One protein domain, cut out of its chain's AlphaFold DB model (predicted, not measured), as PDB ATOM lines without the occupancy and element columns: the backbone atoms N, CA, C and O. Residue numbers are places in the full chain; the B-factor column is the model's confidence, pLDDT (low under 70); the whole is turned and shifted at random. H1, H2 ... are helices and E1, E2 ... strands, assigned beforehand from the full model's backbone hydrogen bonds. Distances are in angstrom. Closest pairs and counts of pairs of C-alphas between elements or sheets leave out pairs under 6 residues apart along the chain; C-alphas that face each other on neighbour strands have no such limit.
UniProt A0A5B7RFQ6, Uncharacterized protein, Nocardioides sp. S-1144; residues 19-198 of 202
ATOM      1  N   LEU A  19     115.327 143.775  98.209       96.81
ATOM      2  CA  LEU A  19     116.026 142.741  98.967       96.81
ATOM      3  C   LEU A  19     116.287 141.554  98.043       96.81
ATOM      4  O   LEU A  19     115.365 140.821  97.692       96.81
ATOM      5  N   VAL A  20     117.544 141.340  97.667       96.25
ATOM      6  CA  VAL A  20     117.916 140.207  96.817       96.25
ATOM      7  C   VAL A  20     118.463 139.067  97.662       96.25
ATOM      8  O   VAL A  20     119.467 139.238  98.352       96.25
ATOM      9  N   VAL A  21     117.847 137.892  97.557       96.88
ATOM     10  CA  VAL A  21     118.267 136.636  98.179       96.88
ATOM     11  C   VAL A  21     118.839 135.719  97.102       96.88
ATOM     12  O   VAL A  21     118.131 135.273  96.206       96.88
ATOM     13  N   ARG A  22     120.131 135.414  97.195       95.00
ATOM     14  CA  ARG A  22     120.832 134.447  96.344       95.00
ATOM     15  C   ARG A  22     121.027 133.157  97.104       95.00
ATOM     16  O   ARG A  22     121.651 133.163  98.164       95.00
ATOM     17  N   VAL A  23     120.558 132.058  96.539       93.19
ATOM     18  CA  VAL A  23     120.667 130.743  97.153       93.19
ATOM     19  C   VAL A  23     121.314 129.754  96.192       93.19
ATOM     20  O   VAL A  23     121.001 129.708  95.006       93.19
ATOM     21  N   GLY A  24     122.222 128.949  96.730       86.38
ATOM     22  CA  GLY A  24     122.689 127.730  96.088       86.38
ATOM     23  C   GLY A  24     122.937 126.647  97.129       86.38
ATOM     24  O   GLY A  24     122.873 126.908  98.330       86.38
ATOM     25  N   ALA A  25     123.278 125.439  96.686       76.00
ATOM     26  CA  ALA A  25     123.424 124.274  97.569       76.00
ATOM     27  C   ALA A  25     124.425 124.421  98.750       76.00
ATOM     28  O   ALA A  25     124.375 123.637  99.681       76.00
ATOM     29  N   GLY A  26     125.334 125.402  98.769       84.38
ATOM     30  CA  GLY A  26     126.313 125.540  99.869       84.38
ATOM     31  C   GLY A  26     126.183 126.796 100.732       84.38
ATOM     32  O   GLY A  26     126.804 126.896 101.794       84.38
ATOM     33  N   ALA A  27     125.446 127.801 100.263       91.44
ATOM     34  CA  ALA A  27     125.419 129.109 100.899       91.44
ATOM     35  C   ALA A  27     124.213 129.932 100.450       91.44
ATOM     36  O   ALA A  27     123.709 129.783  99.337       91.44
ATOM     37  N   VAL A  28     123.842 130.875 101.310       95.81
ATOM     38  CA  VAL A  28     122.874 131.927 101.024       95.81
ATOM     39  C   VAL A  28     123.560 133.279 101.170       95.81
ATOM     40  O   VAL A  28     124.362 133.485 102.083       95.81
ATOM     41  N   ALA A  29     123.259 134.206 100.272       96.06
ATOM     42  CA  ALA A  29     123.654 135.600 100.385       96.06
ATOM     43  C   ALA A  29     122.425 136.498 100.251       96.06
ATOM     44  O   ALA A  29     121.536 136.213  99.453       96.06
ATOM     45  N   ALA A  30     122.390 137.586 101.011       97.19
ATOM     46  CA  ALA A  30     121.357 138.605 100.926       97.19
ATOM     47  C   ALA A  30     121.990 139.982 100.693       97.19
ATOM     48  O   ALA A  30     123.122 140.228 101.122       97.19
ATOM     49  N   SER A  31     121.264 140.878 100.028       95.94
ATOM     50  CA  SER A  31     121.688 142.267  99.822       95.94
ATOM     51  C   SER A  31     120.501 143.224  99.728       95.94
ATOM     52  O   SER A  31     119.517 142.880  99.077       95.94
ATOM     53  N   LEU A  32     120.634 144.425 100.294       95.25
ATOM     54  CA  LEU A  32     119.689 145.542 100.171       95.25
ATOM     55  C   LEU A  32     120.483 146.855 100.170       95.25
ATOM     56  O   LEU A  32     121.175 147.166 101.142       95.25
ATOM     57  N   GLY A  33     120.435 147.610  99.070       90.62
ATOM     58  CA  GLY A  33     121.309 148.772  98.888       90.62
ATOM     59  C   GLY A  33     122.791 148.400  99.052       90.62
ATOM     60  O   GLY A  33     123.308 147.553  98.325       90.62
ATOM     61  N   ALA A  34     123.473 149.028 100.015       90.62
ATOM     62  CA  ALA A  34     124.869 148.729 100.359       90.62
ATOM     63  C   ALA A  34     125.036 147.610 101.409       90.62
ATOM     64  O   ALA A  34     126.146 147.104 101.582       90.62
ATOM     65  N   ALA A  35     123.969 147.219 102.112       94.31
ATOM     66  CA  ALA A  35     124.031 146.162 103.114       94.31
ATOM     67  C   ALA A  35     124.102 144.790 102.433       94.31
ATOM     68  O   ALA A  35     123.348 144.502 101.501       94.31
ATOM     69  N   THR A  36     125.004 143.929 102.906       96.25
ATOM     70  CA  THR A  36     125.164 142.559 102.402       96.25
ATOM     71  C   THR A  36     125.450 141.601 103.548       96.25
ATOM     72  O   THR A  36     126.145 141.960 104.495       96.25
ATOM     73  N   ALA A  37     124.938 140.378 103.444       96.81
ATOM     74  CA  ALA A  37     125.234 139.297 104.375       96.81
ATOM     75  C   ALA A  37     125.414 137.981 103.620       96.81
ATOM     76  O   ALA A  37     124.805 137.754 102.571       96.81
ATOM     77  N   ARG A  38     126.234 137.082 104.169       96.56
ATOM     78  CA  ARG A  38     126.436 135.734 103.631       96.56
ATOM     79  C   ARG A  38     126.439 134.712 104.754       96.56
ATOM     80  O   ARG A  38     127.122 134.881 105.758       96.56
ATOM     81  N   ARG A  39     125.718 133.614 104.547       95.44
ATOM     82  CA  ARG A  39     125.621 132.485 105.472       95.44
ATOM     83  C   ARG A  39     125.978 131.198 104.743       95.44
ATOM     84  O   ARG A  39     125.479 130.931 103.651       95.44
ATOM     85  N   THR A  40     126.868 130.411 105.328       93.19
ATOM     86  CA  THR A  40     127.154 129.048 104.873       93.19
ATOM     87  C   THR A  40     126.173 128.080 105.519       93.19
ATOM     88  O   THR A  40     125.674 128.329 106.618       93.19
ATOM     89  N   VAL A  41     125.895 126.981 104.828       91.44
ATOM     90  CA  VAL A  41     125.029 125.918 105.340       91.44
ATOM     91  C   VAL A  41     125.898 124.711 105.710       91.44
ATOM     92  O   VAL A  41     126.864 124.432 104.995       91.44
ATOM     93  N   PRO A  42     125.620 124.014 106.829       85.69
ATOM     94  CA  PRO A  42     126.253 122.731 107.121       85.69
ATOM     95  C   PRO A  42     126.008 121.725 105.991       85.69
ATOM     96  O   PRO A  42     124.937 121.743 105.392       85.69
ATOM     97  N   ASP A  43     126.983 120.849 105.741       86.69
ATOM     98  CA  ASP A  43     126.945 119.866 104.645       86.69
ATOM     99  C   ASP A  43     126.656 120.510 103.274       86.69
ATOM    100  O   ASP A  43     125.630 120.282 102.640       86.69
ATOM    101  N   ALA A  44     127.573 121.372 102.823       82.56
ATOM    102  CA  ALA A  44     127.421 122.168 101.599       82.56
ATOM    103  C   ALA A  44     127.291 121.344 100.298       82.56
ATOM    104  O   ALA A  44     126.971 121.903  99.240       82.56
ATOM    105  N   ASP A  45     127.563 120.040 100.363       85.75
ATOM    106  CA  ASP A  45     127.393 119.123  99.241       85.75
ATOM    107  C   ASP A  45     125.935 118.662  99.122       85.75
ATOM    108  O   ASP A  45     125.406 118.589  98.009       85.75
ATOM    109  N   ARG A  46     125.274 118.396 100.258       90.00
ATOM    110  CA  ARG A  46     123.882 117.926 100.343       90.00
ATOM    111  C   ARG A  46     123.145 118.578 101.523       90.00
ATOM    112  O   ARG A  46     122.767 117.891 102.472       90.00
ATOM    113  N   PRO A  47     122.895 119.897 101.482       93.94
ATOM    114  CA  PRO A  47     122.302 120.592 102.616       93.94
ATOM    115  C   PRO A  47     120.869 120.116 102.873       93.94
ATOM    116  O   PRO A  47     120.103 119.805 101.957       93.94
ATOM    117  N   GLU A  48     120.457 120.161 104.135       95.12
ATOM    118  CA  GLU A  48     119.043 120.087 104.496       95.12
ATOM    119  C   GLU A  48     118.315 121.341 103.957       95.12
ATOM    120  O   GLU A  48     118.746 122.465 104.246       95.12
ATOM    121  N   PRO A  49     117.177 121.213 103.247       95.50
ATOM    122  CA  PRO A  49     116.402 122.373 102.790       95.50
ATOM    123  C   PRO A  49     115.989 123.313 103.929       95.50
ATOM    124  O   PRO A  49     116.022 124.538 103.791       95.50
ATOM    125  N   GLY A  50     115.676 122.766 105.107       95.50
ATOM    126  CA  GLY A  50     115.410 123.558 106.307       95.50
ATOM    127  C   GLY A  50     116.612 124.398 106.754       95.50
ATOM    128  O   GLY A  50     116.432 125.524 107.220       95.50
ATOM    129  N   ALA A  51     117.842 123.913 106.565       95.50
ATOM    130  CA  ALA A  51     119.052 124.665 106.884       95.50
ATOM    131  C   ALA A  51     119.280 125.833 105.910       95.50
ATOM    132  O   ALA A  51     119.630 126.927 106.354       95.50
ATOM    133  N   LEU A  52     118.988 125.646 104.618       95.88
ATOM    134  CA  LEU A  52     118.976 126.728 103.622       95.88
ATOM    135  C   LEU A  52     117.927 127.796 103.951       95.88
ATOM    136  O   LEU A  52     118.217 128.992 103.883       95.88
ATOM    137  N   TRP A  53     116.729 127.385 104.376       97.50
ATOM    138  CA  TRP A  53     115.688 128.313 104.828       97.50
ATOM    139  C   TRP A  53     116.133 129.128 106.052       97.50
ATOM    140  O   TRP A  53     116.027 130.355 106.059       97.50
ATOM    141  N   ARG A  54     116.703 128.473 107.072       97.25
ATOM    142  CA  ARG A  54     117.239 129.160 108.262       97.25
ATOM    143  C   ARG A  54     118.362 130.137 107.898       97.25
ATOM    144  O   ARG A  54     118.372 131.261 108.394       97.25
ATOM    145  N   ALA A  55     119.272 129.738 107.008       97.62
ATOM    146  CA  ALA A  55     120.341 130.605 106.512       97.62
ATOM    147  C   ALA A  55     119.796 131.808 105.724       97.62
ATOM    148  O   ALA A  55     120.338 132.905 105.843       97.62
ATOM    149  N   THR A  56     118.702 131.617 104.982       98.12
ATOM    150  CA  THR A  56     117.995 132.686 104.262       98.12
ATOM    151  C   THR A  56     117.428 133.726 105.213       98.12
ATOM    152  O   THR A  56     117.728 134.908 105.060       98.12
ATOM    153  N   LEU A  57     116.676 133.297 106.231       98.50
ATOM    154  CA  LEU A  57     116.129 134.208 107.238       98.50
ATOM    155  C   LEU A  57     117.237 134.960 107.982       98.50
ATOM    156  O   LEU A  57     117.141 136.169 108.154       98.50
ATOM    157  N   ALA A  58     118.310 134.264 108.373       98.31
ATOM    158  CA  ALA A  58     119.434 134.878 109.074       98.31
ATOM    159  C   ALA A  58     120.173 135.919 108.216       98.31
ATOM    160  O   ALA A  58     120.498 136.994 108.711       98.31
ATOM    161  N   ALA A  59     120.434 135.619 106.937       98.19
ATOM    162  CA  ALA A  59     121.085 136.558 106.024       98.19
ATOM    163  C   ALA A  59     120.197 137.776 105.730       98.19
ATOM    164  O   ALA A  59     120.679 138.904 105.739       98.19
ATOM    165  N   ALA A  60     118.904 137.556 105.479       98.06
ATOM    166  CA  ALA A  60     117.961 138.632 105.203       98.06
ATOM    167  C   ALA A  60     117.765 139.543 106.423       98.06
ATOM    168  O   ALA A  60     117.808 140.758 106.269       98.06
ATOM    169  N   LEU A  61     117.625 138.980 107.628       98.06
ATOM    170  CA  LEU A  61     117.488 139.761 108.859       98.06
ATOM    171  C   LEU A  61     118.708 140.659 109.100       98.06
ATOM    172  O   LEU A  61     118.548 141.850 109.327       98.06
ATOM    173  N   GLU A  62     119.919 140.116 108.963       97.88
ATOM    174  CA  GLU A  62     121.159 140.888 109.117       97.88
ATOM    175  C   GLU A  62     121.244 142.062 108.130       97.88
ATOM    176  O   GLU A  62     121.661 143.160 108.492       97.88
ATOM    177  N   VAL A  63     120.811 141.846 106.886       97.25
ATOM    178  CA  VAL A  63     120.756 142.899 105.869       97.25
ATOM    179  C   VAL A  63     119.718 143.966 106.209       97.25
ATOM    180  O   VAL A  63     120.006 145.148 106.042       97.25
ATOM    181  N   LEU A  64     118.534 143.572 106.681       96.75
ATOM    182  CA  LEU A  64     117.476 144.508 107.071       96.75
ATOM    183  C   LEU A  64     117.896 145.360 108.274       96.75
ATOM    184  O   LEU A  64     117.714 146.577 108.247       96.75
ATOM    185  N   ASP A  65     118.516 144.741 109.278       96.94
ATOM    186  CA  ASP A  65     119.034 145.434 110.459       96.94
ATOM    187  C   ASP A  65     120.132 146.441 110.080       96.94
ATOM    188  O   ASP A  65     120.157 147.561 110.592       96.94
ATOM    189  N   ALA A  66     121.024 146.070 109.155       96.00
ATOM    190  CA  ALA A  66     122.108 146.936 108.699       96.00
ATOM    191  C   ALA A  66     121.641 148.076 107.776       96.00
ATOM    192  O   ALA A  66     122.205 149.169 107.828       96.00
ATOM    193  N   ALA A  67     120.643 147.833 106.920       94.25
ATOM    194  CA  ALA A  67     120.106 148.845 106.008       94.25
ATOM    195  C   ALA A  67     119.263 149.901 106.741       94.25
ATOM    196  O   ALA A  67     119.284 151.073 106.362       94.25
ATOM    197  N   GLY A  68     118.552 149.500 107.800       91.19
ATOM    198  CA  GLY A  68     117.618 150.370 108.510       91.19
ATOM    199  C   GLY A  68     116.407 150.776 107.651       91.19
ATOM    200  O   GLY A  68     116.203 150.257 106.554       91.19
ATOM    201  N   PRO A  69     115.545 151.677 108.150       90.69
ATOM    202  CA  PRO A  69     114.385 152.147 107.401       90.69
ATOM    203  C   PRO A  69     114.769 153.122 106.264       90.69
ATOM    204  O   PRO A  69     115.693 153.921 106.432       90.69
ATOM    205  N   PRO A  70     113.995 153.157 105.157       87.06
ATOM    206  CA  PRO A  70     112.809 152.338 104.893       87.06
ATOM    207  C   PRO A  70     113.161 150.895 104.496       87.06
ATOM    208  O   PRO A  70     114.190 150.644 103.878       87.06
ATOM    209  N   GLY A  71     112.283 149.949 104.847       90.25
ATOM    210  CA  GLY A  71     112.428 148.542 104.461       90.25
ATOM    211  C   GLY A  71     112.277 148.312 102.948       90.25
ATOM    212  O   GLY A  71     111.931 149.239 102.209       90.25
ATOM    213  N   PRO A  72     112.513 147.078 102.470       96.19
ATOM    214  CA  PRO A  72     112.442 146.761 101.052       96.19
ATOM    215  C   PRO A  72     111.018 146.917 100.514       96.19
ATOM    216  O   PRO A  72     110.039 146.648 101.207       96.19
ATOM    217  N   THR A  73     110.908 147.304  99.249       96.06
ATOM    218  CA  THR A  73     109.646 147.388  98.505       96.06
ATOM    219  C   THR A  73     109.376 146.130  97.688       96.06
ATOM    220  O   THR A  73     108.265 145.946  97.202       96.06
ATOM    221  N   THR A  74     110.376 145.268  97.492       96.19
ATOM    222  CA  THR A  74     110.286 144.017  96.724       96.19
ATOM    223  C   THR A  74     111.371 143.049  97.190       96.19
ATOM    224  O   THR A  74     112.454 143.465  97.609       96.19
ATOM    225  N   VAL A  75     111.088 141.751  97.100       97.06
ATOM    226  CA  VAL A  75     112.049 140.666  97.312       97.06
ATOM    227  C   VAL A  75     112.346 139.999  95.979       97.06
ATOM    228  O   VAL A  75     111.437 139.663  95.231       97.06
ATOM    229  N   GLU A  76     113.618 139.767  95.693       96.06
ATOM    230  CA  GLU A  76     114.056 139.017  94.521       96.06
ATOM    231  C   GLU A  76     114.797 137.757  94.962       96.06
ATOM    232  O   GLU A  76     115.793 137.837  95.680       96.06
ATOM    233  N   VAL A  77     114.332 136.590  94.519       95.88
ATOM    234  CA  VAL A  77     114.983 135.304  94.782       95.88
ATOM    235  C   VAL A  77     115.743 134.858  93.537       95.88
ATOM    236  O   VAL A  77     115.185 134.736  92.445       95.88
ATOM    237  N   VAL A  78     117.035 134.597  93.716       93.69
ATOM    238  CA  VAL A  78     117.953 134.127  92.679       93.69
ATOM    239  C   VAL A  78     118.412 132.718  93.040       93.69
ATOM    240  O   VAL A  78     119.144 132.530  94.016       93.69
ATOM    241  N   GLY A  79     117.966 131.736  92.259       89.94
ATOM    242  CA  GLY A  79     118.356 130.331  92.407       89.94
ATOM    243  C   GLY A  79     119.643 129.976  91.672       89.94
ATOM    244  O   GLY A  79     120.152 130.755  90.865       89.94
ATOM    245  N   ASP A  80     120.138 128.763  91.915       87.00
ATOM    246  CA  ASP A  80     121.235 128.175  91.140       87.00
ATOM    247  C   ASP A  80     120.759 127.453  89.869       87.00
ATOM    248  O   ASP A  80     121.569 127.189  88.983       87.00
ATOM    249  N   GLY A  81     119.455 127.162  89.756       86.81
ATOM    250  CA  GLY A  81     118.839 126.509  88.599       86.81
ATOM    251  C   GLY A  81     119.342 125.087  88.320       86.81
ATOM    252  O   GLY A  81     119.011 124.532  87.275       86.81
ATOM    253  N   GLY A  82     120.141 124.512  89.224       90.62
ATOM    254  CA  GLY A  82     120.845 123.235  89.059       90.62
ATOM    255  C   GLY A  82     120.710 122.335  90.285       90.62
ATOM    256  O   GLY A  82     121.586 121.518  90.574       90.62
ATOM    257  N   THR A  83     119.637 122.521  91.049       93.81
ATOM    258  CA  THR A  83     119.315 121.732  92.237       93.81
ATOM    259  C   THR A  83     117.937 121.104  92.140       93.81
ATOM    260  O   THR A  83     117.074 121.587  91.411       93.81
ATOM    261  N   VAL A  84     117.734 120.029  92.896       94.25
ATOM    262  CA  VAL A  84     116.439 119.406  93.152       94.25
ATOM    263  C   VAL A  84     116.209 119.379  94.654       94.25
ATOM    264  O   VAL A  84     117.043 118.901  95.427       94.25
ATOM    265  N   VAL A  85     115.055 119.890  95.050       94.81
ATOM    266  CA  VAL A  85     114.510 119.881  96.399       94.81
ATOM    267  C   VAL A  85     113.151 119.207  96.336       94.81
ATOM    268  O   VAL A  85     112.386 119.449  95.406       94.81
ATOM    269  N   TRP A  86     112.871 118.362  97.321       93.25
ATOM    270  CA  TRP A  86     111.567 117.743  97.538       93.25
ATOM    271  C   TRP A  86     110.980 118.321  98.811       93.25
ATOM    272  O   TRP A  86     111.706 118.497  99.782       93.25
ATOM    273  N   TRP A  87     109.692 118.624  98.840       95.00
ATOM    274  CA  TRP A  87     109.064 119.080 100.075       95.00
ATOM    275  C   TRP A  87     107.604 118.681 100.140       95.00
ATOM    276  O   TRP A  87     106.909 118.608  99.130       95.00
ATOM    277  N   ASP A  88     107.160 118.389 101.355       93.69
ATOM    278  CA  ASP A  88     105.763 118.138 101.674       93.69
ATOM    279  C   ASP A  88     104.969 119.434 101.488       93.69
ATOM    280  O   ASP A  88     105.380 120.484 101.980       93.69
ATOM    281  N   VAL A  89     103.862 119.390 100.752       92.12
ATOM    282  CA  VAL A  89     103.111 120.605 100.399       92.12
ATOM    283  C   VAL A  89     102.408 121.242 101.605       92.12
ATOM    284  O   VAL A  89     102.263 122.459 101.646       92.12
ATOM    285  N   ASP A  90     102.055 120.449 102.623       89.75
ATOM    286  CA  ASP A  90     101.337 120.923 103.812       89.75
ATOM    287  C   ASP A  90     102.297 121.493 104.869       89.75
ATOM    288  O   ASP A  90     102.035 122.511 105.513       89.75
ATOM    289  N   THR A  91     103.418 120.808 105.090       93.50
ATOM    290  CA  THR A  91     104.368 121.113 106.171       93.50
ATOM    291  C   THR A  91     105.596 121.875 105.688       93.50
ATOM    292  O   THR A  91     106.297 122.498 106.493       93.50
ATOM    293  N   LEU A  92     105.872 121.830 104.381       95.50
ATOM    294  CA  LEU A  92     107.085 122.338 103.736       95.50
ATOM    295  C   LEU A  92     108.370 121.715 104.307       95.50
ATOM    296  O   LEU A  92     109.455 122.285 104.180       95.50
ATOM    297  N   GLY A  93     108.250 120.560 104.966       93.62
ATOM    298  CA  GLY A  93     109.375 119.741 105.396       93.62
ATOM    299  C   GLY A  93     109.908 118.917 104.230       93.62
ATOM    300  O   GLY A  93     109.140 118.452 103.392       93.62
ATOM    301  N   SER A  94     111.224 118.719 104.179       92.75
ATOM    302  CA  SER A  94     111.834 117.878 103.150       92.75
ATOM    303  C   SER A  94     112.178 116.489 103.687       92.75
ATOM    304  O   SER A  94     112.837 116.403 104.726       92.75
ATOM    305  N   PRO A  95     111.819 115.408 102.971       89.12
ATOM    306  CA  PRO A  95     112.291 114.063 103.285       89.12
ATOM    307  C   PRO A  95     113.741 113.816 102.833       89.12
ATOM    308  O   PRO A  95     114.387 112.897 103.328       89.12
ATOM    309  N   LEU A  96     114.256 114.615 101.891       91.31
ATOM    310  CA  LEU A  96     115.553 114.405 101.246       91.31
ATOM    311  C   LEU A  96     116.445 115.653 101.363       91.31
ATOM    312  O   LEU A  96     115.956 116.786 101.347       91.31
ATOM    313  N   PRO A  97     117.772 115.502 101.460       93.62
ATOM    314  CA  PRO A  97     118.655 116.651 101.311       93.62
ATOM    315  C   PRO A  97     118.601 117.169  99.867       93.62
ATOM    316  O   PRO A  97     118.236 116.435  98.943       93.62
ATOM    317  N   VAL A  98     119.013 118.419  99.660       94.81
ATOM    318  CA  VAL A  98     119.127 118.990  98.314       94.81
ATOM    319  C   VAL A  98     120.106 118.162  97.483       94.81
ATOM    320  O   VAL A  98     121.192 117.804  97.945       94.81
ATOM    321  N   ALA A  99     119.728 117.877  96.241       92.75
ATOM    322  CA  ALA A  99     120.593 117.245  95.258       92.75
ATOM    323  C   ALA A  99     120.996 118.261  94.190       92.75
ATOM    324  O   ALA A  99     120.178 119.066  93.757       92.75
ATOM    325  N   ARG A 100     122.248 118.217  93.734       92.12
ATOM    326  CA  ARG A 100     122.665 118.932  92.522       92.12
ATOM    327  C   ARG A 100     122.352 118.074  91.306       92.12
ATOM    328  O   ARG A 100     122.534 116.859  91.357       92.12
ATOM    329  N   THR A 101     121.913 118.699  90.223       91.31
ATOM    330  CA  THR A 101     121.638 118.003  88.971       91.31
ATOM    331  C   THR A 101     121.898 118.894  87.763       91.31
ATOM    332  O   THR A 101     121.687 120.104  87.801       91.31
ATOM    333  N   GLU A 102     122.321 118.265  86.677       92.25
ATOM    334  CA  GLU A 102     122.296 118.837  85.329       92.25
ATOM    335  C   GLU A 102     121.043 118.416  84.544       92.25
ATOM    336  O   GLU A 102     120.749 118.992  83.503       92.25
ATOM    337  N   ASP A 103     120.290 117.438  85.057       93.81
ATOM    338  CA  ASP A 103     119.076 116.892  84.453       93.81
ATOM    339  C   ASP A 103     118.081 116.487  85.552       93.81
ATOM    340  O   ASP A 103     118.170 115.414  86.162       93.81
ATOM    341  N   ALA A 104     117.134 117.373  85.856       93.75
ATOM    342  CA  ALA A 104     116.106 117.119  86.857       93.75
ATOM    343  C   ALA A 104     115.175 115.975  86.442       93.75
ATOM    344  O   ALA A 104     114.769 115.197  87.301       93.75
ATOM    345  N   ALA A 105     114.889 115.806  85.146       93.38
ATOM    346  CA  ALA A 105     114.017 114.738  84.666       93.38
ATOM    347  C   ALA A 105     114.624 113.360  84.960       93.38
ATOM    348  O   ALA A 105     113.963 112.505  85.551       93.38
ATOM    349  N   ALA A 106     115.901 113.169  84.618       93.19
ATOM    350  CA  ALA A 106     116.615 111.927  84.903       93.19
ATOM    351  C   ALA A 106     116.743 111.669  86.413       93.19
ATOM    352  O   ALA A 106     116.545 110.541  86.865       93.19
ATOM    353  N   HIS A 107     117.031 112.712  87.201       93.00
ATOM    354  CA  HIS A 107     117.131 112.590  88.655       93.00
ATOM    355  C   HIS A 107     115.796 112.171  89.290       93.00
ATOM    356  O   HIS A 107     115.755 111.203  90.049       93.00
ATOM    357  N   LEU A 108     114.701 112.862  88.955       91.25
ATOM    358  CA  LEU A 108     113.366 112.580  89.488       91.25
ATOM    359  C   LEU A 108     112.874 111.191  89.074       91.25
ATOM    360  O   LEU A 108     112.387 110.448  89.921       91.25
ATOM    361  N   ALA A 109     113.057 110.801  87.809       88.19
ATOM    362  CA  ALA A 109     112.702 109.460  87.347       88.19
ATOM    363  C   ALA A 109     113.522 108.366  88.054       88.19
ATOM    364  O   ALA A 109     112.994 107.300  88.376       88.19
ATOM    365  N   GLY A 110     114.795 108.636  88.359       88.88
ATOM    366  CA  GLY A 110     115.651 107.731  89.127       88.88
ATOM    367  C   GLY A 110     115.146 107.472  90.551       88.88
ATOM    368  O   GLY A 110     115.268 106.347  91.042       88.88
ATOM    369  N   LEU A 111     114.516 108.464  91.192       87.19
ATOM    370  CA  LEU A 111     113.976 108.322  92.551       87.19
ATOM    371  C   LEU A 111     112.867 107.273  92.647       87.19
ATOM    372  O   LEU A 111     112.740 106.632  93.687       87.19
ATOM    373  N   ALA A 112     112.123 107.021  91.568       81.00
ATOM    374  CA  ALA A 112     111.144 105.935  91.537       81.00
ATOM    375  C   ALA A 112     111.785 104.559  91.797       81.00
ATOM    376  O   ALA A 112     111.161 103.687  92.404       81.00
ATOM    377  N   ALA A 113     113.036 104.368  91.364       82.50
ATOM    378  CA  ALA A 113     113.779 103.129  91.557       82.50
ATOM    379  C   ALA A 113     114.538 103.093  92.891       82.50
ATOM    380  O   ALA A 113     114.591 102.046  93.533       82.50
ATOM    381  N   THR A 114     115.142 104.212  93.306       86.62
ATOM    382  CA  THR A 114     116.000 104.250  94.503       86.62
ATOM    383  C   THR A 114     115.226 104.502  95.794       86.62
ATOM    384  O   THR A 114     115.617 103.997  96.839       86.62
ATOM    385  N   GLU A 115     114.126 105.254  95.727       84.12
ATOM    386  CA  GLU A 115     113.342 105.735  96.873       84.12
ATOM    387  C   GLU A 115     111.833 105.449  96.682       84.12
ATOM    388  O   GLU A 115     111.006 106.368  96.691       84.12
ATOM    389  N   PRO A 116     111.419 104.176  96.515       83.06
ATOM    390  CA  PRO A 116     110.060 103.827  96.088       83.06
ATOM    391  C   PRO A 116     108.965 104.262  97.074       83.06
ATOM    392  O   PRO A 116     107.838 104.533  96.666       83.06
ATOM    393  N   HIS A 117     109.277 104.355  98.372       82.19
ATOM    394  CA  HIS A 117     108.312 104.802  99.381       82.19
ATOM    395  C   HIS A 117     108.053 106.313  99.291       82.19
ATOM    396  O   HIS A 117     106.903 106.748  99.281       82.19
ATOM    397  N   THR A 118     109.117 107.107  99.142       81.19
ATOM    398  CA  THR A 118     109.035 108.555  98.900       81.19
ATOM    399  C   THR A 118     108.322 108.841  97.580       81.19
ATOM    400  O   THR A 118     107.457 109.715  97.515       81.19
ATOM    401  N   TRP A 119     108.612 108.049  96.546       83.38
ATOM    402  CA  TRP A 119     107.948 108.151  95.251       83.38
ATOM    403  C   TRP A 119     106.441 107.883  95.333       83.38
ATOM    404  O   TRP A 119     105.648 108.636  94.770       83.38
ATOM    405  N   ALA A 120     106.020 106.858  96.081       82.50
ATOM    406  CA  ALA A 120     104.602 106.548  96.269       82.50
ATOM    407  C   ALA A 120     103.822 107.709  96.913       82.50
ATOM    408  O   ALA A 120     102.681 107.973  96.537       82.50
ATOM    409  N   LEU A 121     104.440 108.433  97.849       80.31
ATOM    410  CA  LEU A 121     103.851 109.628  98.460       80.31
ATOM    411  C   LEU A 121     103.798 110.820  97.491       80.31
ATOM    412  O   LEU A 121     102.829 111.578  97.512       80.31
ATOM    413  N   ALA A 122     104.787 110.956  96.605       78.25
ATOM    414  CA  ALA A 122     104.760 111.941  95.520       78.25
ATOM    415  C   ALA A 122     103.568 111.699  94.585       78.25
ATOM    416  O   ALA A 122     102.810 112.617  94.292       78.25
ATOM    417  N   VAL A 123     103.345 110.440  94.195       78.25
ATOM    418  CA  VAL A 123     102.180 110.030  93.391       78.25
ATOM    419  C   VAL A 123     100.857 110.295  94.122       78.25
ATOM    420  O   VAL A 123      99.847 110.562  93.480       78.25
ATOM    421  N   ALA A 124     100.851 110.270  95.455       83.31
ATOM    422  CA  ALA A 124      99.684 110.617  96.265       83.31
ATOM    423  C   ALA A 124      99.449 112.139  96.412       83.31
ATOM    424  O   ALA A 124      98.591 112.535  97.201       83.31
ATOM    425  N   GLY A 125     100.213 112.985  95.707       82.56
ATOM    426  CA  GLY A 125     100.067 114.445  95.726       82.56
ATOM    427  C   GLY A 125     100.563 115.116  97.011       82.56
ATOM    428  O   GLY A 125     100.214 116.259  97.285       82.56
ATOM    429  N   ARG A 126     101.352 114.410  97.833       87.19
ATOM    430  CA  ARG A 126     101.883 114.944  99.103       87.19
ATOM    431  C   ARG A 126     103.131 115.798  98.926       87.19
ATOM    432  O   ARG A 126     103.424 116.621  99.788       87.19
ATOM    433  N   TYR A 127     103.877 115.574  97.849       91.44
ATOM    434  CA  TYR A 127     105.170 116.206  97.626       91.44
ATOM    435  C   TYR A 127     105.164 117.073  96.377       91.44
ATOM    436  O   TYR A 127     104.624 116.681  95.347       91.44
ATOM    437  N   ALA A 128     105.846 118.207  96.470       93.69
ATOM    438  CA  ALA A 128     106.279 118.997  95.332       93.69
ATOM    439  C   ALA A 128     107.800 118.878  95.169       93.69
ATOM    440  O   ALA A 128     108.530 118.606  96.131       93.69
ATOM    441  N   ALA A 129     108.270 119.085  93.944       93.94
ATOM    442  CA  ALA A 129     109.680 119.149  93.604       93.94
ATOM    443  C   ALA A 129     109.999 120.450  92.861       93.94
ATOM    444  O   ALA A 129     109.148 121.050  92.216       93.94
ATOM    445  N   GLY A 130     111.246 120.892  92.936       94.88
ATOM    446  CA  GLY A 130     111.697 122.124  92.297       94.88
ATOM    447  C   GLY A 130     113.149 122.405  92.635       94.88
ATOM    448  O   GLY A 130     113.788 121.629  93.345       94.88
ATOM    449  N   ASP A 131     113.691 123.505  92.130       94.56
ATOM    450  CA  ASP A 131     114.998 123.964  92.578       94.56
ATOM    451  C   ASP A 131     114.907 124.634  93.955       94.56
ATOM    452  O   ASP A 131     113.837 124.811  94.550       94.56
ATOM    453  N   VAL A 132     116.062 125.011  94.493       95.12
ATOM    454  CA  VAL A 132     116.109 125.660  95.800       95.12
ATOM    455  C   VAL A 132     115.370 127.006  95.829       95.12
ATOM    456  O   VAL A 132     114.798 127.353  96.862       95.12
ATOM    457  N   ALA A 133     115.319 127.752  94.720       95.19
ATOM    458  CA  ALA A 133     114.564 129.001  94.661       95.19
ATOM    459  C   ALA A 133     113.056 128.745  94.733       95.19
ATOM    460  O   ALA A 133     112.368 129.433  95.485       95.19
ATOM    461  N   SER A 134     112.565 127.724  94.032       95.75
ATOM    462  CA  SER A 134     111.176 127.270  94.097       95.75
ATOM    463  C   SER A 134     110.760 126.921  95.525       95.75
ATOM    464  O   SER A 134     109.753 127.423  96.030       95.75
ATOM    465  N   TYR A 135     111.601 126.160  96.230       96.88
ATOM    466  CA  TYR A 135     111.377 125.843  97.638       96.88
ATOM    467  C   TYR A 135     111.341 127.099  98.528       96.88
ATOM    468  O   TYR A 135     110.476 127.219  99.396       96.88
ATOM    469  N   LEU A 136     112.243 128.068  98.319       96.81
ATOM    470  CA  LEU A 136     112.211 129.325  99.073       96.81
ATOM    471  C   LEU A 136     110.935 130.130  98.807       96.81
ATOM    472  O   LEU A 136     110.389 130.683  99.758       96.81
ATOM    473  N   VAL A 137     110.438 130.171  97.567       96.81
ATOM    474  CA  VAL A 137     109.160 130.823  97.242       96.81
ATOM    475  C   VAL A 137     108.024 130.181  98.024       96.81
ATOM    476  O   VAL A 137     107.320 130.899  98.731       96.81
ATOM    477  N   ALA A 138     107.916 128.850  98.010       97.50
ATOM    478  CA  ALA A 138     106.906 128.140  98.793       97.50
ATOM    479  C   ALA A 138     106.997 128.485 100.289       97.50
ATOM    480  O   ALA A 138     105.991 128.747 100.943       97.50
ATOM    481  N   ARG A 139     108.204 128.576 100.860       97.94
ATOM    482  CA  ARG A 139     108.389 128.978 102.268       97.94
ATOM    483  C   ARG A 139     107.990 130.435 102.527       97.94
ATOM    484  O   ARG A 139     107.319 130.717 103.524       97.94
ATOM    485  N   MET A 140     108.368 131.351 101.639       98.12
ATOM    486  CA  MET A 140     108.045 132.779 101.745       98.12
ATOM    487  C   MET A 140     106.550 133.065 101.575       98.12
ATOM    488  O   MET A 140     106.084 134.073 102.087       98.12
ATOM    489  N   THR A 141     105.800 132.189 100.906       97.56
ATOM    490  CA  THR A 141     104.350 132.318 100.679       97.56
ATOM    491  C   THR A 141     103.521 131.375 101.551       97.56
ATOM    492  O   THR A 141     102.320 131.239 101.341       97.56
ATOM    493  N   ARG A 142     104.144 130.708 102.536       95.81
ATOM    494  CA  ARG A 142     103.489 129.747 103.443       95.81
ATOM    495  C   ARG A 142     102.832 128.558 102.716       95.81
ATOM    496  O   ARG A 142     101.853 128.004 103.198       95.81
ATOM    497  N   GLY A 143     103.397 128.157 101.581       95.31
ATOM    498  CA  GLY A 143     102.955 127.020 100.771       95.31
ATOM    499  C   GLY A 143     101.842 127.357  99.783       95.31
ATOM    500  O   GLY A 143     101.225 126.453  99.243       95.31
ATOM    501  N   LEU A 144     101.557 128.643  99.551       94.12
ATOM    502  CA  LEU A 144     100.545 129.047  98.570       94.12
ATOM    503  C   LEU A 144     101.054 128.951  97.129       94.12
ATOM    504  O   LEU A 144     100.262 128.732  96.222       94.12
ATOM    505  N   GLU A 145     102.364 129.108  96.926       95.88
ATOM    506  CA  GLU A 145     102.968 129.222  95.598       95.88
ATOM    507  C   GLU A 145     104.093 128.200  95.414       95.88
ATOM    508  O   GLU A 145     105.070 128.199  96.164       95.88
ATOM    509  N   HIS A 146     103.977 127.361  94.382       95.00
ATOM    510  CA  HIS A 146     104.957 126.334  94.010       95.00
ATOM    511  C   HIS A 146     105.478 126.623  92.603       95.00
ATOM    512  O   HIS A 146     105.091 125.990  91.623       95.00
ATOM    513  N   LEU A 147     106.333 127.638  92.513       95.06
ATOM    514  CA  LEU A 147     106.752 128.234  91.250       95.06
ATOM    515  C   LEU A 147     108.210 127.917  90.947       95.06
ATOM    516  O   LEU A 147     109.050 127.975  91.838       95.06
ATOM    517  N   LEU A 148     108.532 127.643  89.688       94.00
ATOM    518  CA  LEU A 148     109.898 127.392  89.233       94.00
ATOM    519  C   LEU A 148     110.220 128.280  88.047       94.00
ATOM    520  O   LEU A 148     109.414 128.398  87.132       94.00
ATOM    521  N   LEU A 149     111.425 128.842  88.009       92.31
ATOM    522  CA  LEU A 149     111.934 129.493  86.809       92.31
ATOM    523  C   LEU A 149     112.736 128.476  85.979       92.31
ATOM    524  O   LEU A 149     113.885 128.210  86.332       92.31
ATOM    525  N   PRO A 150     112.188 127.902  84.885       87.50
ATOM    526  CA  PRO A 150     112.831 126.778  84.209       87.50
ATOM    527  C   PRO A 150     114.201 127.169  83.651       87.50
ATOM    528  O   PRO A 150     114.340 128.192  82.974       87.50
ATOM    529  N   GLY A 151     115.214 126.361  83.945       85.75
ATOM    530  CA  GLY A 151     116.584 126.510  83.459       85.75
ATOM    531  C   GLY A 151     117.038 125.276  82.676       85.75
ATOM    532  O   GLY A 151     116.242 124.363  82.477       85.75
ATOM    533  N   PRO A 152     118.314 125.204  82.259       88.44
ATOM    534  CA  PRO A 152     118.837 124.070  81.493       88.44
ATOM    535  C   PRO A 152     118.635 122.712  82.178       88.44
ATOM    536  O   PRO A 152     118.313 121.739  81.506       88.44
ATOM    537  N   ALA A 153     118.775 122.658  83.508       91.50
ATOM    538  CA  ALA A 153     118.570 121.425  84.266       91.50
ATOM    539  C   ALA A 153     117.087 121.078  84.474       91.50
ATOM    540  O   ALA A 153     116.757 119.924  84.727       91.50
ATOM    541  N   TRP A 154     116.188 122.059  84.359       93.31
ATOM    542  CA  TRP A 154     114.763 121.921  84.643       93.31
ATOM    543  C   TRP A 154     113.920 122.101  83.380       93.31
ATOM    544  O   TRP A 154     113.247 123.116  83.186       93.31
ATOM    545  N   ASP A 155     113.926 121.075  82.534       92.88
ATOM    546  CA  ASP A 155     113.000 120.955  81.410       92.88
ATOM    547  C   ASP A 155     111.735 120.196  81.848       92.88
ATOM    548  O   ASP A 155     111.742 118.975  82.027       92.88
ATOM    549  N   LEU A 156     110.631 120.930  82.026       92.25
ATOM    550  CA  LEU A 156     109.346 120.359  82.449       92.25
ATOM    551  C   LEU A 156     108.737 119.408  81.405       92.25
ATOM    552  O   LEU A 156     107.979 118.515  81.778       92.25
ATOM    553  N   GLY A 157     109.037 119.586  80.114       92.94
ATOM    554  CA  GLY A 157     108.615 118.665  79.058       92.94
ATOM    555  C   GLY A 157     109.312 117.319  79.217       92.94
ATOM    556  O   GLY A 157     108.647 116.295  79.355       92.94
ATOM    557  N   ARG A 158     110.643 117.341  79.356       93.88
ATOM    558  CA  ARG A 158     111.425 116.124  79.621       93.88
ATOM    559  C   ARG A 158     111.037 115.440  80.927       93.88
ATOM    560  O   ARG A 158     111.046 114.216  80.979       93.88
ATOM    561  N   CYS A 159     110.680 116.193  81.970       93.62
ATOM    562  CA  CYS A 159     110.180 115.599  83.214       93.62
ATOM    563  C   CYS A 159     108.907 114.777  82.963       93.62
ATOM    564  O   CYS A 159     108.818 113.630  83.397       93.62
ATOM    565  N   ARG A 160     107.944 115.334  82.217       92.38
ATOM    566  CA  ARG A 160     106.706 114.623  81.862       92.38
ATOM    567  C   ARG A 160     106.987 113.393  80.999       92.38
ATOM    568  O   ARG A 160     106.457 112.326  81.292       92.38
ATOM    569  N   ASP A 161     107.862 113.518  80.002       94.19
ATOM    570  CA  ASP A 161     108.250 112.401  79.128       94.19
ATOM    571  C   ASP A 161     108.963 111.275  79.897       94.19
ATOM    572  O   ASP A 161     108.822 110.100  79.562       94.19
ATOM    573  N   ALA A 162     109.686 111.618  80.967       91.12
ATOM    574  CA  ALA A 162     110.328 110.666  81.870       91.12
ATOM    575  C   ALA A 162     109.355 110.011  82.876       91.12
ATOM    576  O   ALA A 162     109.784 109.213  83.710       91.12
ATOM    577  N   GLY A 163     108.055 110.326  82.813       88.88
ATOM    578  CA  GLY A 163     107.025 109.749  83.678       88.88
ATOM    579  C   GLY A 163     106.912 110.407  85.054       88.88
ATOM    580  O   GLY A 163     106.325 109.819  85.964       88.88
ATOM    581  N   VAL A 164     107.462 111.612  85.229       90.62
ATOM    582  CA  VAL A 164     107.303 112.379  86.468       90.62
ATOM    583  C   VAL A 164     105.846 112.865  86.583       90.62
ATOM    584  O   VAL A 164     105.354 113.495  85.641       90.62
ATOM    585  N   PRO A 165     105.138 112.597  87.703       88.94
ATOM    586  CA  PRO A 165     103.756 113.037  87.886       88.94
ATOM    587  C   PRO A 165     103.600 114.554  87.742       88.94
ATOM    588  O   PRO A 165     104.423 115.322  88.231       88.94
ATOM    589  N   ALA A 166     102.519 115.001  87.102       88.25
ATOM    590  CA  ALA A 166     102.283 116.430  86.905       88.25
ATOM    591  C   ALA A 166     102.092 117.181  88.233       88.25
ATOM    592  O   ALA A 166     102.590 118.292  88.363       88.25
ATOM    593  N   ASP A 167     101.448 116.548  89.218       88.12
ATOM    594  CA  ASP A 167     101.134 117.158  90.518       88.12
ATOM    595  C   ASP A 167     102.375 117.445  91.373       88.12
ATOM    596  O   ASP A 167     102.320 118.280  92.272       88.12
ATOM    597  N   ILE A 168     103.503 116.778  91.094       90.62
ATOM    598  CA  ILE A 168     104.759 117.059  91.798       90.62
ATOM    599  C   ILE A 168     105.555 118.187  91.139       90.62
ATOM    600  O   ILE A 168     106.496 118.705  91.742       90.62
ATOM    601  N   LEU A 169     105.244 118.516  89.882       92.56
ATOM    602  CA  LEU A 169     105.995 119.498  89.118       92.56
ATOM    603  C   LEU A 169     105.518 120.911  89.468       92.56
ATOM    604  O   LEU A 169     104.316 121.161  89.525       92.56
ATOM    605  N   PRO A 170     106.450 121.853  89.648       92.31
ATOM    606  CA  PRO A 170     106.110 123.227  89.963       92.31
ATOM    607  C   PRO A 170     105.560 123.934  88.720       92.31
ATOM    608  O   PRO A 170     105.887 123.587  87.575       92.31
ATOM    609  N   GLU A 171     104.757 124.970  88.937       93.81
ATOM    610  CA  GLU A 171     104.246 125.796  87.849       93.81
ATOM    611  C   GLU A 171     105.368 126.703  87.300       93.81
ATOM    612  O   GLU A 171     106.133 127.300  88.071       93.81
ATOM    613  N   PRO A 172     105.527 126.812  85.967       94.31
ATOM    614  CA  PRO A 172     106.545 127.674  85.383       94.31
ATOM    615  C   PRO A 172     106.244 129.155  85.650       94.31
ATOM    616  O   PRO A 172     105.259 129.712  85.172       94.31
ATOM    617  N   ALA A 173     107.156 129.814  86.355       92.81
ATOM    618  CA  ALA A 173     107.086 131.224  86.686       92.81
ATOM    619  C   ALA A 173     107.367 132.124  85.464       92.81
ATOM    620  O   ALA A 173     108.311 131.861  84.702       92.81
ATOM    621  N   PRO A 174     106.636 133.243  85.297       88.56
ATOM    622  CA  PRO A 174     106.994 134.261  84.319       88.56
ATOM    623  C   PRO A 174     108.294 134.977  84.726       88.56
ATOM    624  O   PRO A 174     108.566 135.229  85.899       88.56
ATOM    625  N   ARG A 175     109.128 135.318  83.737       85.19
ATOM    626  CA  ARG A 175     110.425 135.975  83.962       85.19
ATOM    627  C   ARG A 175     110.260 137.478  84.166       85.19
ATOM    628  O   ARG A 175     109.580 138.133  83.383       85.19
ATOM    629  N   GLY A 176     110.984 138.030  85.140       79.12
ATOM    630  CA  GLY A 176     111.171 139.480  85.276       79.12
ATOM    631  C   GLY A 176     109.946 140.256  85.766       79.12
ATOM    632  O   GLY A 176     109.951 141.481  85.697       79.12
ATOM    633  N   VAL A 177     108.921 139.566  86.265       88.00
ATOM    634  CA  VAL A 177     107.727 140.171  86.866       88.00
ATOM    635  C   VAL A 177     107.508 139.605  88.268       88.00
ATOM    636  O   VAL A 177     108.001 138.512  88.557       88.00
ATOM    637  N   PRO A 178     106.803 140.323  89.159       93.56
ATOM    638  CA  PRO A 178     106.362 139.753  90.422       93.56
ATOM    639  C   PRO A 178     105.494 138.519  90.195       93.56
ATOM    640  O   PRO A 178     104.593 138.537  89.358       93.56
ATOM    641  N   VAL A 179     105.788 137.458  90.937       94.44
ATOM    642  CA  VAL A 179     105.130 136.152  90.822       94.44
ATOM    643  C   VAL A 179     104.312 135.801  92.059       94.44
ATOM    644  O   VAL A 179     103.411 134.982  91.977       94.44
ATOM    645  N   ALA A 180     104.614 136.430  93.196       95.75
ATOM    646  CA  ALA A 180     103.925 136.214  94.461       95.75
ATOM    647  C   ALA A 180     104.039 137.450  95.370       95.75
ATOM    648  O   ALA A 180     104.686 138.439  95.023       95.75
ATOM    649  N   THR A 181     103.432 137.380  96.554       97.94
ATOM    650  CA  THR A 181     103.652 138.322  97.664       97.94
ATOM    651  C   THR A 181     104.136 137.533  98.876       97.94
ATOM    652  O   THR A 181     103.594 136.466  99.158       97.94
ATOM    653  N   THR A 182     105.156 138.022  99.584       98.19
ATOM    654  CA  THR A 182     105.642 137.362 100.805       98.19
ATOM    655  C   THR A 182     104.579 137.384 101.907       98.19
ATOM    656  O   THR A 182     103.853 138.366 102.059       98.19
ATOM    657  N   ASP A 183     104.496 136.315 102.699       98.00
ATOM    658  CA  ASP A 183     103.640 136.246 103.882       98.00
ATOM    659  C   ASP A 183     104.422 136.778 105.104       98.00
ATOM    660  O   ASP A 183     105.480 136.233 105.454       98.00
ATOM    661  N   PRO A 184     103.929 137.823 105.796       97.50
ATOM    662  CA  PRO A 184     104.636 138.417 106.925       97.50
ATOM    663  C   PRO A 184     104.809 137.449 108.104       97.50
ATOM    664  O   PRO A 184     105.734 137.623 108.900       97.50
ATOM    665  N   ALA A 185     103.969 136.415 108.225       97.12
ATOM    666  CA  ALA A 185     104.088 135.405 109.271       97.12
ATOM    667  C   ALA A 185     105.264 134.441 109.042       97.12
ATOM    668  O   ALA A 185     105.730 133.818 109.996       97.12
ATOM    669  N   THR A 186     105.750 134.301 107.804       97.06
ATOM    670  CA  THR A 186     106.857 133.387 107.477       97.06
ATOM    671  C   THR A 186     108.140 134.118 107.111       97.06
ATOM    672  O   THR A 186     109.223 133.602 107.392       97.06
ATOM    673  N   PHE A 187     108.047 135.319 106.536       97.88
ATOM    674  CA  PHE A 187     109.202 136.052 106.031       97.88
ATOM    675  C   PHE A 187     109.354 137.434 106.678       97.88
ATOM    676  O   PHE A 187     109.010 138.462 106.104       97.88
ATOM    677  N   LEU A 188     109.918 137.443 107.892       97.25
ATOM    678  CA  LEU A 188     110.441 138.637 108.580       97.25
ATOM    679  C   LEU A 188     109.444 139.810 108.715       97.25
ATOM    680  O   LEU A 188     109.854 140.967 108.761       97.25
ATOM    681  N   GLY A 189     108.136 139.534 108.777       97.12
ATOM    682  CA  GLY A 189     107.106 140.576 108.854       97.12
ATOM    683  C   GLY A 189     106.865 141.333 107.543       97.12
ATOM    684  O   GLY A 189     106.138 142.324 107.547       97.12
ATOM    685  N   LEU A 190     107.456 140.894 106.429       97.06
ATOM    686  CA  LEU A 190     107.356 141.560 105.135       97.06
ATOM    687  C   LEU A 190     106.153 141.049 104.337       97.06
ATOM    688  O   LEU A 190     105.997 139.848 104.125       97.06
ATOM    689  N   ALA A 191     105.356 141.985 103.826       97.69
ATOM    690  CA  ALA A 191     104.294 141.740 102.854       97.69
ATOM    691  C   ALA A 191     104.594 142.539 101.580       97.69
ATOM    692  O   ALA A 191     104.073 143.637 101.384       97.69
ATOM    693  N   VAL A 192     105.511 142.029 100.756       97.50
ATOM    694  CA  VAL A 192     106.008 142.721  99.558       97.50
ATOM    695  C   VAL A 192     106.011 141.794  98.341       97.50
ATOM    696  O   VAL A 192     106.077 140.573  98.507       97.50
ATOM    697  N   PRO A 193     105.944 142.344  97.114       97.88
ATOM    698  CA  PRO A 193     106.067 141.559  95.895       97.88
ATOM    699  C   PRO A 193     107.353 140.728  95.874       97.88
ATOM    700  O   PRO A 193     108.412 141.192  96.301       97.88
ATOM    701  N   LEU A 194     107.253 139.512  95.344       96.44
ATOM    702  CA  LEU A 194     108.350 138.570  95.169       96.44
ATOM    703  C   LEU A 194     108.590 138.334  93.679       96.44
ATOM    704  O   LEU A 194     107.652 138.023  92.946       96.44
ATOM    705  N   THR A 195     109.840 138.421  93.233       95.31
ATOM    706  CA  THR A 195     110.272 138.089  91.869       95.31
ATOM    707  C   THR A 195     111.249 136.912  91.875       95.31
ATOM    708  O   THR A 195     112.049 136.749  92.798       95.31
ATOM    709  N   LEU A 196     111.210 136.095  90.820       93.06
ATOM    710  CA  LEU A 196     112.221 135.071  90.550       93.06
ATOM    711  C   LEU A 196     113.171 135.545  89.453       93.06
ATOM    712  O   LEU A 196     112.743 136.068  88.418       93.06
ATOM    713  N   ARG A 197     114.469 135.313  89.649       90.56
ATOM    714  CA  ARG A 197     115.499 135.638  88.662       90.56
ATOM    715  C   ARG A 197     116.458 134.467  88.471       90.56
ATOM    716  O   ARG A 197     116.847 133.788  89.416       90.56
ATOM    717  N   ALA A 198     116.842 134.245  87.217       82.25
ATOM    718  CA  ALA A 198     117.858 133.263  86.870       82.25
ATOM    719  C   ALA A 198     119.248 133.758  87.308       82.25
ATOM    720  O   ALA A 198     119.483 134.972  87.323       82.25
TER     721      ALA A 198
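This is residues 19 to 198 of the 202 residues of an uncharacterized protein of Nocardioides sp. S-1144 (UniProt A0A5B7RFQ6). The model is an elongated two-part body: at one end a twisted six-stranded sheet with H1 and H4 on one face, and at the other end a smaller lobe that holds the two-stranded sheet E5 E6, with H2 and H3 next to it, H5 packed on H2 and away from that sheet, and long loops. H4 sits in the middle, between the large sheet and E5. The printed part has 180 residues, with five named helices and eight named strands in the order E1 E2 E3 H1 E4 E5 H2 H3 E6 H4 H5 E7 E8. The large sheet is mixed, in the order E3 E2 E1 E4 E8 E7, the small one antiparallel; the class is mixed, helices and strands. The whole is compact, with a radius of gyration of the C-alphas of 15.7 A and spans of 51 by 32 by 28 A.

E1, residues 19 to 24, begins at C-alpha 19 at (116.026, 142.741, 98.967) and is 16.7 A long. E2, residues 27 to 32, and E3, residues 35 to 40, measure 17.4 A and 17.5 A. H1, residues 49 to 67, is the longest helix at 26.9 A. E4 is residues 74 to 78, and E5 is residues 83 to 88. H2, residues 104 to 114, is 15.0 A long and begins at (116.106, 117.119, 86.857); H3 is residues 116 to 123. E6 is residues 127 to 130, H4 residues 132 to 140 and H5 residues 156 to 161. E7 is residues 178 to 181, and E8, residues 193 to 197, ends at (115.499, 135.638, 88.662).

E1 E2 E3 form a meander, each strand the antiparallel neighbour of the one before; N 22 and O 29 are 2.8 A apart, N 30 and O 37 2.9 A. E1 and E4 are parallel, with N 21 and O 76 at 2.8 A, as are E4 and E8, with N 77 and O 195 at 2.9 A. E7 and E8 form a hairpin, with N 194 and O 180 at 2.8 A. E3, H1 and E4 make a split strand-helix-strand unit, E2 and E1 lying between its two strands, with a right-handed crossover. H1 runs along the strands at a height over the sheet of 7.2 A; its closest C-alphas to E3 are those of Ala 59 and Ala 37, 5.2 A. H4, on the same face, touches H1 through residues 49 to 53 of H1 alone, at a steep tilt of 68 degrees, only just short of perpendicular; the closest C-alphas are those of Trp 53 and Leu 136, 6.8 A. In the antiparallel pair E5 and E6, N 85 and O 130 are 2.7 A apart. H2 touches H5 at a steep tilt of 45 degrees, the closest C-alphas being those of Ala 105 and Cys 159, 4.2 A. H2 and H3 are close but not clearly touching, with the C-alphas of Ala 112 and Trp 119 at 5.4 A. H1 and H2 are apart. Every O i to N i+4 pair is within hydrogen-bond range in H1, H3, H4 and H5; in H2 it is 5 of 7.

The C-alphas farthest apart, those of Pro 69 and Ala 113, are 51.5 A apart. The printed part has no cut. The links E5 to H2, H4 to H5, H5 to E7 and E7 to E8 are long. The mean pLDDT of the printed part is 92.5, and no printed residue is under 70.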